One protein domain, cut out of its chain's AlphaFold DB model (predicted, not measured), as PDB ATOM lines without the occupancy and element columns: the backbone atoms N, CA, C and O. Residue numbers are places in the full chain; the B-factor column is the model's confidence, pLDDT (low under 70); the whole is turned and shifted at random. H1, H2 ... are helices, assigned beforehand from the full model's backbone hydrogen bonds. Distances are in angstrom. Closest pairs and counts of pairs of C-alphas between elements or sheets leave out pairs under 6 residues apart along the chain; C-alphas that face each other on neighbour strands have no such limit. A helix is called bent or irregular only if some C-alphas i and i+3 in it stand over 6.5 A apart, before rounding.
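What this domain is: This is residues 39 to 109 of the 109 residues of the protein "L-inducible nipa" of Chlorella sorokiniana (UniProt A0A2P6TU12). Two long helices, H1 and H2, meet at their ends in an open V, and a shorter third helix, H3, folds back from the far end of H2, crosses H2 on one side and points into the mouth of the V. The first stretch of H1, residues 39 to 50, sticks out as a free arm; without it and the free corner at residues 66 to 71, the body of 53 residues spans 37 by 21 by 16 A. The printed part has 71 residues with three named helices, H1, H2 and H3 in that order, and no named strand; the class is all helix. The whole is loose, with a radius of gyration of the C-alphas of 16.1 A, and its outline is flat, spanning 49 by 31 by 16 A.

How they stand to each other: Begin with H1, residues 39 to 67, and go on over Asp 68, a tight link, into H2, residues 69 to 90. H1 and H2 touch only at the corner by their link, and only just, with 3 pairs of C-alphas within 8 A; look at the closest, those of Ala 65 and Ala 72, 5.2 A apart. They run opposite ways at a steep tilt of 69 degrees, only just short of about perpendicular. Past a second tight link, residues 91 to 93, you reach H3, residues 94 to 107. H3 touches H2 with residues 97 to 101 alone, and H2 touches H3 with residues 79 to 83 alone. Their closest C-alphas are those of Lys 80 and Leu 97, 7.4 A apart. H2 and H3 run opposite ways at a steep tilt of 69.8 degrees, only just short of about perpendicular. H1 and H3 are apart. In H1 and H3 every O i to N i+4 pair is within hydrogen-bond range; in H2 it is 16 of 18.

Where its parts are: Find C-alpha 39 at (63.250, 5.354, 110.015); from there H1 runs 41.0 A to C-alpha 67 at (72.549, -20.286, 140.642). H2 runs 30.6 A from C-alpha 69 to C-alpha 90. It has a kink of 49 degrees near residue 84 and is irregular, with C-alphas 86 and 89 7.3 A apart. H3 runs 20.0 A from C-alpha 94 to C-alpha 107 at (63.454, 1.866, 137.778).

The domain as a whole: The two C-alphas farthest apart are those of Ala 39 and Asn 91, 49.4 A. Residues 66 to 71, of which 69 to 71 belong to H2, stand free, as do residues 39 to 50 of H1. The printed part has no cut and no long link. Its mean pLDDT is 85.5; look for the low confidence, under 70, at residues 107 to 109, where the chain ends.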
ATOM      1  N   ALA A  39      62.589   4.684 108.896       87.69
ATOM      2  CA  ALA A  39      63.250   5.354 110.015       87.69
ATOM      3  C   ALA A  39      62.383   5.361 111.287       87.69
ATOM      4  O   ALA A  39      62.900   5.140 112.386       87.69
ATOM      5  N   GLU A  40      61.078   5.601 111.155       89.31
ATOM      6  CA  GLU A  40      60.122   5.576 112.266       89.31
ATOM      7  C   GLU A  40      59.976   4.156 112.844       89.31
ATOM      8  O   GLU A  40      60.046   3.983 114.065       89.31
ATOM      9  N   GLU A  41      59.898   3.132 111.990       89.56
ATOM     10  CA  GLU A  41      59.903   1.720 112.383       89.56
ATOM     11  C   GLU A  41      61.194   1.337 113.103       89.56
ATOM     12  O   GLU A  41      61.150   0.751 114.184       89.56
ATOM     13  N   MET A  42      62.358   1.721 112.575       91.88
ATOM     14  CA  MET A  42      63.639   1.439 113.221       91.88
ATOM     15  C   MET A  42      63.716   2.072 114.617       91.88
ATOM     16  O   MET A  42      64.203   1.446 115.559       91.88
ATOM     17  N   LEU A  43      63.237   3.308 114.779       92.88
ATOM     18  CA  LEU A  43      63.192   3.969 116.085       92.88
ATOM     19  C   LEU A  43      62.230   3.268 117.048       92.88
ATOM     20  O   LEU A  43      62.528   3.174 118.241       92.88
ATOM     21  N   PHE A  44      61.096   2.787 116.545       93.81
ATOM     22  CA  PHE A  44      60.138   2.020 117.328       93.81
ATOM     23  C   PHE A  44      60.735   0.684 117.784       93.81
ATOM     24  O   PHE A  44      60.808   0.434 118.988       93.81
ATOM     25  N   PHE A  45      61.246  -0.127 116.855       95.50
ATOM     26  CA  PHE A  45      61.852  -1.419 117.170       95.50
ATOM     27  C   PHE A  45      63.062  -1.272 118.073       95.50
ATOM     28  O   PHE A  45      63.183  -2.018 119.032       95.50
ATOM     29  N   LYS A  46      63.899  -0.250 117.878       95.19
ATOM     30  CA  LYS A  46      65.020   0.012 118.784       95.19
ATOM     31  C   LYS A  46      64.561   0.240 120.227       95.19
ATOM     32  O   LYS A  46      65.203  -0.246 121.154       95.19
ATOM     33  N   LYS A  47      63.461   0.974 120.432       94.31
ATOM     34  CA  LYS A  47      62.891   1.197 121.771       94.31
ATOM     35  C   LYS A  47      62.280  -0.078 122.349       94.31
ATOM     36  O   LYS A  47      62.431  -0.330 123.542       94.31
ATOM     37  N   GLU A  48      61.591  -0.869 121.536       93.75
ATOM     38  CA  GLU A  48      61.009  -2.138 121.985       93.75
ATOM     39  C   GLU A  48      62.081  -3.192 122.285       93.75
ATOM     40  O   GLU A  48      62.014  -3.852 123.320       93.75
ATOM     41  N   ASP A  49      63.126  -3.275 121.466       93.31
ATOM     42  CA  ASP A  49      64.290  -4.127 121.698       93.31
ATOM     43  C   ASP A  49      65.015  -3.720 122.976       93.31
ATOM     44  O   ASP A  49      65.373  -4.579 123.777       93.31
ATOM     45  N   GLU A  50      65.175  -2.420 123.239       92.25
ATOM     46  CA  GLU A  50      65.734  -1.951 124.505       92.25
ATOM     47  C   GLU A  50      64.894  -2.435 125.699       92.25
ATOM     48  O   GLU A  50      65.441  -2.969 126.666       92.25
ATOM     49  N   LYS A  51      63.562  -2.316 125.630       90.38
ATOM     50  CA  LYS A  51      62.660  -2.828 126.677       90.38
ATOM     51  C   LYS A  51      62.770  -4.346 126.832       90.38
ATOM     52  O   LYS A  51      62.776  -4.849 127.956       90.38
ATOM     53  N   LEU A  52      62.853  -5.088 125.729       91.94
ATOM     54  CA  LEU A  52      62.996  -6.544 125.742       91.94
ATOM     55  C   LEU A  52      64.336  -6.972 126.342       91.94
ATOM     56  O   LEU A  52      64.364  -7.858 127.197       91.94
ATOM     57  N   LEU A  53      65.428  -6.311 125.964       92.25
ATOM     58  CA  LEU A  53      66.760  -6.560 126.505       92.25
ATOM     59  C   LEU A  53      66.827  -6.231 127.999       92.25
ATOM     60  O   LEU A  53      67.390  -7.014 128.761       92.25
ATOM     61  N   ARG A  54      66.191  -5.142 128.452       87.94
ATOM     62  CA  ARG A  54      66.064  -4.819 129.888       87.94
ATOM     63  C   ARG A  54      65.358  -5.936 130.659       87.94
ATOM     64  O   ARG A  54      65.867  -6.406 131.678       87.94
ATOM     65  N   LYS A  55      64.237  -6.442 130.133       89.31
ATOM     66  CA  LYS A  55      63.515  -7.583 130.722       89.31
ATOM     67  C   LYS A  55      64.351  -8.864 130.720       89.31
ATOM     68  O   LYS A  55      64.306  -9.622 131.689       89.31
ATOM     69  N   LEU A  56      65.114  -9.118 129.657       90.44
ATOM     70  CA  LEU A  56      65.998 -10.278 129.573       90.44
ATOM     71  C   LEU A  56      67.111 -10.203 130.620       90.44
ATOM     72  O   LEU A  56      67.320 -11.169 131.345       90.44
ATOM     73  N   LEU A  57      67.774  -9.051 130.750       87.31
ATOM     74  CA  LEU A  57      68.815  -8.834 131.755       87.31
ATOM     75  C   LEU A  57      68.277  -9.009 133.179       87.31
ATOM     76  O   LEU A  57      68.950  -9.622 134.005       87.31
ATOM     77  N   SER A  58      67.053  -8.552 133.456       85.06
ATOM     78  CA  SER A  58      66.381  -8.800 134.739       85.06
ATOM     79  C   SER A  58      66.223 -10.299 135.028       85.06
ATOM     80  O   SER A  58      66.599 -10.773 136.102       85.06
ATOM     81  N   LYS A  59      65.759 -11.078 134.042       88.12
ATOM     82  CA  LYS A  59      65.632 -12.540 134.169       88.12
ATOM     83  C   LYS A  59      66.981 -13.241 134.326       88.12
ATOM     84  O   LYS A  59      67.100 -14.150 135.137       88.12
ATOM     85  N   VAL A  60      67.998 -12.829 133.573       88.06
ATOM     86  CA  VAL A  60      69.348 -13.399 133.694       88.06
ATOM     87  C   VAL A  60      69.926 -13.097 135.075       88.06
ATOM     88  O   VAL A  60      70.508 -13.982 135.693       88.06
ATOM     89  N   ARG A  61      69.711 -11.888 135.607       83.44
ATOM     90  CA  ARG A  61      70.125 -11.526 136.968       83.44
ATOM     91  C   ARG A  61      69.431 -12.393 138.018       83.44
ATOM     92  O   ARG A  61      70.105 -12.880 138.922       83.44
ATOM     93  N   SER A  62      68.117 -12.599 137.909       83.75
ATOM     94  CA  SER A  62      67.388 -13.434 138.871       83.75
ATOM     95  C   SER A  62      67.814 -14.901 138.800       83.75
ATOM     96  O   SER A  62      68.000 -15.528 139.840       83.75
ATOM     97  N   GLN A  63      68.070 -15.427 137.601       86.50
ATOM     98  CA  GLN A  63      68.630 -16.768 137.411       86.50
ATOM     99  C   GLN A  63      70.049 -16.889 137.979       86.50
ATOM    100  O   GLN A  63      70.349 -17.854 138.676       86.50
ATOM    101  N   ALA A  64      70.914 -15.902 137.735       83.00
ATOM    102  CA  ALA A  64      72.270 -15.884 138.273       83.00
ATOM    103  C   ALA A  64      72.266 -15.844 139.808       83.00
ATOM    104  O   ALA A  64      73.011 -16.589 140.434       83.00
ATOM    105  N   ALA A  65      71.375 -15.055 140.416       79.50
ATOM    106  CA  ALA A  65      71.228 -15.003 141.869       79.50
ATOM    107  C   ALA A  65      70.746 -16.331 142.480       79.50
ATOM    108  O   ALA A  65      71.115 -16.657 143.605       79.50
ATOM    109  N   GLN A  66      69.941 -17.104 141.745       81.00
ATOM    110  CA  GLN A  66      69.529 -18.448 142.160       81.00
ATOM    111  C   GLN A  66      70.653 -19.478 141.997       81.00
ATOM    112  O   GLN A  66      70.770 -20.386 142.816       81.00
ATOM    113  N   SER A  67      71.465 -19.348 140.945       84.50
ATOM    114  CA  SER A  67      72.549 -20.286 140.642       84.50
ATOM    115  C   SER A  67      73.800 -20.064 141.497       84.50
ATOM    116  O   SER A  67      74.493 -21.034 141.794       84.50
ATOM    117  N   ASP A  68      74.109 -18.817 141.865       79.69
ATOM    118  CA  ASP A  68      75.252 -18.452 142.707       79.69
ATOM    119  C   ASP A  68      74.860 -17.351 143.717       79.69
ATOM    120  O   ASP A  68      74.974 -16.148 143.441       79.69
ATOM    121  N   PRO A  69      74.399 -17.741 144.919       77.19
ATOM    122  CA  PRO A  69      74.003 -16.788 145.950       77.19
ATOM    123  C   PRO A  69      75.193 -16.016 146.541       77.19
ATOM    124  O   PRO A  69      75.002 -14.920 147.070       77.19
ATOM    125  N   HIS A  70      76.420 -16.545 146.457       77.75
ATOM    126  CA  HIS A  70      77.598 -15.879 147.011       77.75
ATOM    127  C   HIS A  70      78.044 -14.719 146.117       77.75
ATOM    128  O   HIS A  70      78.264 -13.608 146.608       77.75
ATOM    129  N   ALA A  71      78.073 -14.931 144.799       75.50
ATOM    130  CA  ALA A  71      78.313 -13.852 143.841       75.50
ATOM    131  C   ALA A  71      77.229 -12.762 143.914       75.50
ATOM    132  O   ALA A  71      77.538 -11.571 143.824       75.50
ATOM    133  N   ALA A  72      75.966 -13.145 144.135       75.06
ATOM    134  CA  ALA A  72      74.868 -12.194 144.302       75.06
ATOM    135  C   ALA A  72      75.034 -11.306 145.548       75.06
ATOM    136  O   ALA A  72      74.812 -10.094 145.472       75.06
ATOM    137  N   ALA A  73      75.470 -11.883 146.673       78.81
ATOM    138  CA  ALA A  73      75.766 -11.129 147.890       78.81
ATOM    139  C   ALA A  73      76.930 -10.143 147.677       78.81
ATOM    140  O   ALA A  73      76.814  -8.973 148.038       78.81
ATOM    141  N   GLY A  74      78.002 -10.575 147.003       82.19
ATOM    142  CA  GLY A  74      79.140  -9.710 146.673       82.19
ATOM    143  C   GLY A  74      78.762  -8.528 145.772       82.19
ATOM    144  O   GLY A  74      79.199  -7.399 146.004       82.19
ATOM    145  N   ALA A  75      77.889  -8.747 144.783       81.75
ATOM    146  CA  ALA A  75      77.371  -7.670 143.938       81.75
ATOM    147  C   ALA A  75      76.538  -6.654 144.741       81.75
ATOM    148  O   ALA A  75      76.678  -5.445 144.548       81.75
ATOM    149  N   TYR A  76      75.708  -7.129 145.674       84.25
ATOM    150  CA  TYR A  76      74.928  -6.260 146.554       84.25
ATOM    151  C   TYR A  76      75.821  -5.421 147.482       84.25
ATOM    152  O   TYR A  76      75.596  -4.220 147.636       84.25
ATOM    153  N   GLU A  77      76.865  -6.013 148.064       85.44
ATOM    154  CA  GLU A  77      77.823  -5.291 148.909       85.44
ATOM    155  C   GLU A  77      78.617  -4.242 148.124       85.44
ATOM    156  O   GLU A  77      78.809  -3.121 148.607       85.44
ATOM    157  N   ALA A  78      79.008  -4.560 146.886       86.94
ATOM    158  CA  ALA A  78      79.635  -3.604 145.984       86.94
ATOM    159  C   ALA A  78      78.707  -2.408 145.708       86.94
ATOM    160  O   ALA A  78      79.126  -1.262 145.883       86.94
ATOM    161  N   GLU A  79      77.435  -2.649 145.367       88.06
ATOM    162  CA  GLU A  79      76.446  -1.580 145.167       88.06
ATOM    163  C   GLU A  79      76.224  -0.753 146.446       88.06
ATOM    164  O   GLU A  79      76.204   0.480 146.399       88.06
ATOM    165  N   LYS A  80      76.139  -1.411 147.610       88.00
ATOM    166  CA  LYS A  80      76.007  -0.742 148.910       88.00
ATOM    167  C   LYS A  80      77.215   0.147 149.215       88.00
ATOM    168  O   LYS A  80      77.037   1.252 149.726       88.00
ATOM    169  N   SER A  81      78.431  -0.296 148.893       87.75
ATOM    170  CA  SER A  81      79.654   0.493 149.101       87.75
ATOM    171  C   SER A  81      79.692   1.750 148.224       87.75
ATOM    172  O   SER A  81      80.009   2.836 148.715       87.75
ATOM    173  N   GLN A  82      79.272   1.638 146.958       88.69
ATOM    174  CA  GLN A  82      79.174   2.769 146.033       88.69
ATOM    175  C   GLN A  82      78.128   3.781 146.502       88.69
ATOM    176  O   GLN A  82      78.384   4.985 146.507       88.69
ATOM    177  N   LEU A  83      76.969   3.301 146.962       88.44
ATOM    178  CA  LEU A  83      75.923   4.172 147.491       88.44
ATOM    179  C   LEU A  83      76.386   4.879 148.771       88.44
ATOM    180  O   LEU A  83      76.198   6.087 148.911       88.44
ATOM    181  N   LYS A  84      77.078   4.167 149.670       88.12
ATOM    182  CA  LYS A  84      77.688   4.758 150.871       88.12
ATOM    183  C   LYS A  84      78.743   5.816 150.544       88.12
ATOM    184  O   LYS A  84      78.836   6.791 151.282       88.12
ATOM    185  N   ALA A  85      79.491   5.690 149.448       89.44
ATOM    186  CA  ALA A  85      80.460   6.713 149.042       89.44
ATOM    187  C   ALA A  85      79.798   8.065 148.703       89.44
ATOM    188  O   ALA A  85      80.372   9.123 148.960       89.44
ATOM    189  N   ILE A  86      78.577   8.038 148.161       87.75
ATOM    190  CA  ILE A  86      77.811   9.241 147.799       87.75
ATOM    191  C   ILE A  86      77.032   9.762 149.011       87.75
ATOM    192  O   ILE A  86      77.058  10.951 149.332       87.75
ATOM    193  N   VAL A  87      76.338   8.851 149.688       87.56
ATOM    194  CA  VAL A  87      75.279   9.159 150.652       87.56
ATOM    195  C   VAL A  87      75.778   9.138 152.102       87.56
ATOM    196  O   VAL A  87      75.120   9.661 152.999       87.56
ATOM    197  N   GLY A  88      76.981   8.615 152.352       82.12
ATOM    198  CA  GLY A  88      77.558   8.472 153.694       82.12
ATOM    199  C   GLY A  88      77.730   9.783 154.463       82.12
ATOM    200  O   GLY A  88      77.831   9.763 155.683       82.12
ATOM    201  N   LYS A  89      77.694  10.931 153.777       87.38
ATOM    202  CA  LYS A  89      77.726  12.264 154.399       87.38
ATOM    203  C   LYS A  89      76.428  12.632 155.130       87.38
ATOM    204  O   LYS A  89      76.446  13.531 155.960       87.38
ATOM    205  N   TYR A  90      75.316  11.967 154.813       85.44
ATOM    206  CA  TYR A  90      73.970  12.360 155.243       85.44
ATOM    207  C   TYR A  90      73.394  11.490 156.376       85.44
ATOM    208  O   TYR A  90      72.217  11.631 156.683       85.44
ATOM    209  N   ASN A  91      74.193  10.612 157.003       79.12
ATOM    210  CA  ASN A  91      73.760   9.708 158.088       79.12
ATOM    211  C   ASN A  91      72.421   8.999 157.799       79.12
ATOM    212  O   ASN A  91      71.496   9.016 158.610       79.12
ATOM    213  N   ILE A  92      72.321   8.383 156.621       84.81
ATOM    214  CA  ILE A  92      71.125   7.648 156.193       84.81
ATOM    215  C   ILE A  92      71.071   6.269 156.864       84.81
ATOM    216  O   ILE A  92      72.104   5.624 157.059       84.81
ATOM    217  N   SER A  93      69.862   5.818 157.214       88.25
ATOM    218  CA  SER A  93      69.653   4.503 157.819       88.25
ATOM    219  C   SER A  93      69.960   3.368 156.829       88.25
ATOM    220  O   SER A  93      69.813   3.508 155.614       88.25
ATOM    221  N   ASP A  94      70.365   2.197 157.332       85.50
ATOM    222  CA  ASP A  94      70.585   1.023 156.473       85.50
ATOM    223  C   ASP A  94      69.289   0.553 155.777       85.50
ATOM    224  O   ASP A  94      69.359  -0.045 154.701       85.50
ATOM    225  N   ALA A  95      68.118   0.847 156.355       87.50
ATOM    226  CA  ALA A  95      66.820   0.551 155.754       87.50
ATOM    227  C   ALA A  95      66.564   1.418 154.514       87.50
ATOM    228  O   ALA A  95      66.184   0.897 153.466       87.50
ATOM    229  N   ASP A  96      66.863   2.714 154.597       88.25
ATOM    230  CA  ASP A  96      66.713   3.638 153.471       88.25
ATOM    231  C   ASP A  96      67.740   3.349 152.369       88.25
ATOM    232  O   ASP A  96      67.418   3.408 151.184       88.25
ATOM    233  N   LEU A  97      68.971   2.960 152.733       87.94
ATOM    234  CA  LEU A  97      69.968   2.502 151.756       87.94
ATOM    235  C   LEU A  97      69.475   1.273 150.989       87.94
ATOM    236  O   LEU A  97      69.670   1.189 149.777       87.94
ATOM    237  N   LYS A  98      68.830   0.326 151.677       89.50
ATOM    238  CA  LYS A  98      68.235  -0.843 151.029       89.50
ATOM    239  C   LYS A  98      67.091  -0.435 150.097       89.50
ATOM    240  O   LYS A  98      67.107  -0.857 148.945       89.50
ATOM    241  N   ALA A  99      66.183   0.427 150.552       88.75
ATOM    242  CA  ALA A  99      65.078   0.931 149.737       88.75
ATOM    243  C   ALA A  99      65.569   1.667 148.477       88.75
ATOM    244  O   ALA A  99      64.996   1.511 147.406       88.75
ATOM    245  N   LEU A 100      66.672   2.417 148.567       88.50
ATOM    246  CA  LEU A 100      67.290   3.084 147.415       88.50
ATOM    247  C   LEU A 100      67.903   2.101 146.409       88.50
ATOM    248  O   LEU A 100      67.820   2.327 145.202       88.50
ATOM    249  N   ILE A 101      68.528   1.021 146.888       89.00
ATOM    250  CA  ILE A 101      69.060  -0.036 146.014       89.00
ATOM    251  C   ILE A 101      67.906  -0.759 145.310       89.00
ATOM    252  O   ILE A 101      67.970  -0.962 144.099       89.00
ATOM    253  N   GLU A 102      66.843  -1.091 146.045       87.62
ATOM    254  CA  GLU A 102      65.634  -1.710 145.489       87.62
ATOM    255  C   GLU A 102      64.965  -0.789 144.460       87.62
ATOM    256  O   GLU A 102      64.726  -1.212 143.334       87.62
ATOM    257  N   TRP A 103      64.796   0.498 144.771       88.88
ATOM    258  CA  TRP A 103      64.268   1.506 143.847       88.88
ATOM    259  C   TRP A 103      65.093   1.633 142.559       88.88
ATOM    260  O   TRP A 103      64.541   1.695 141.461       88.88
ATOM    261  N   LYS A 104      66.429   1.631 142.666       86.25
ATOM    262  CA  LYS A 104      67.322   1.629 141.495       86.25
ATOM    263  C   LYS A 104      67.086   0.389 140.633       86.25
ATOM    264  O   LYS A 104      67.150   0.478 139.408       86.25
ATOM    265  N   HIS A 105      66.863  -0.770 141.249       83.25
ATOM    266  CA  HIS A 105      66.577  -1.996 140.508       83.25
ATOM    267  C   HIS A 105      65.189  -1.922 139.859       83.25
ATOM    268  O   HIS A 105      65.097  -2.200 138.670       83.25
ATOM    269  N   GLU A 106      64.163  -1.426 140.558       77.69
ATOM    270  CA  GLU A 106      62.803  -1.231 140.029       77.69
ATOM    271  C   GLU A 106      62.725  -0.244 138.854       77.69
ATOM    272  O   GLU A 106      62.055  -0.536 137.872       77.69
ATOM    273  N   ILE A 107      63.434   0.892 138.893       68.00
ATOM    274  CA  ILE A 107      63.454   1.866 137.778       68.00
ATOM    275  C   ILE A 107      64.116   1.305 136.517       68.00
ATOM    276  O   ILE A 107      63.842   1.752 135.400       68.00
ATOM    277  N   HIS A 108      65.032   0.356 136.681       56.69
ATOM    278  CA  HIS A 108      65.715  -0.287 135.566       56.69
ATOM    279  C   HIS A 108      65.030  -1.586 135.100       56.69
ATOM    280  O   HIS A 108      65.577  -2.259 134.218       56.69
ATOM    281  N   HIS A 109      63.848  -1.906 135.640       51.44
ATOM    282  CA  HIS A 109      62.953  -2.987 135.209       51.44
ATOM    283  C   HIS A 109      61.813  -2.473 134.318       51.44
ATOM    284  O   HIS A 109      61.422  -3.245 133.408       51.44
TER     285      HIS A 109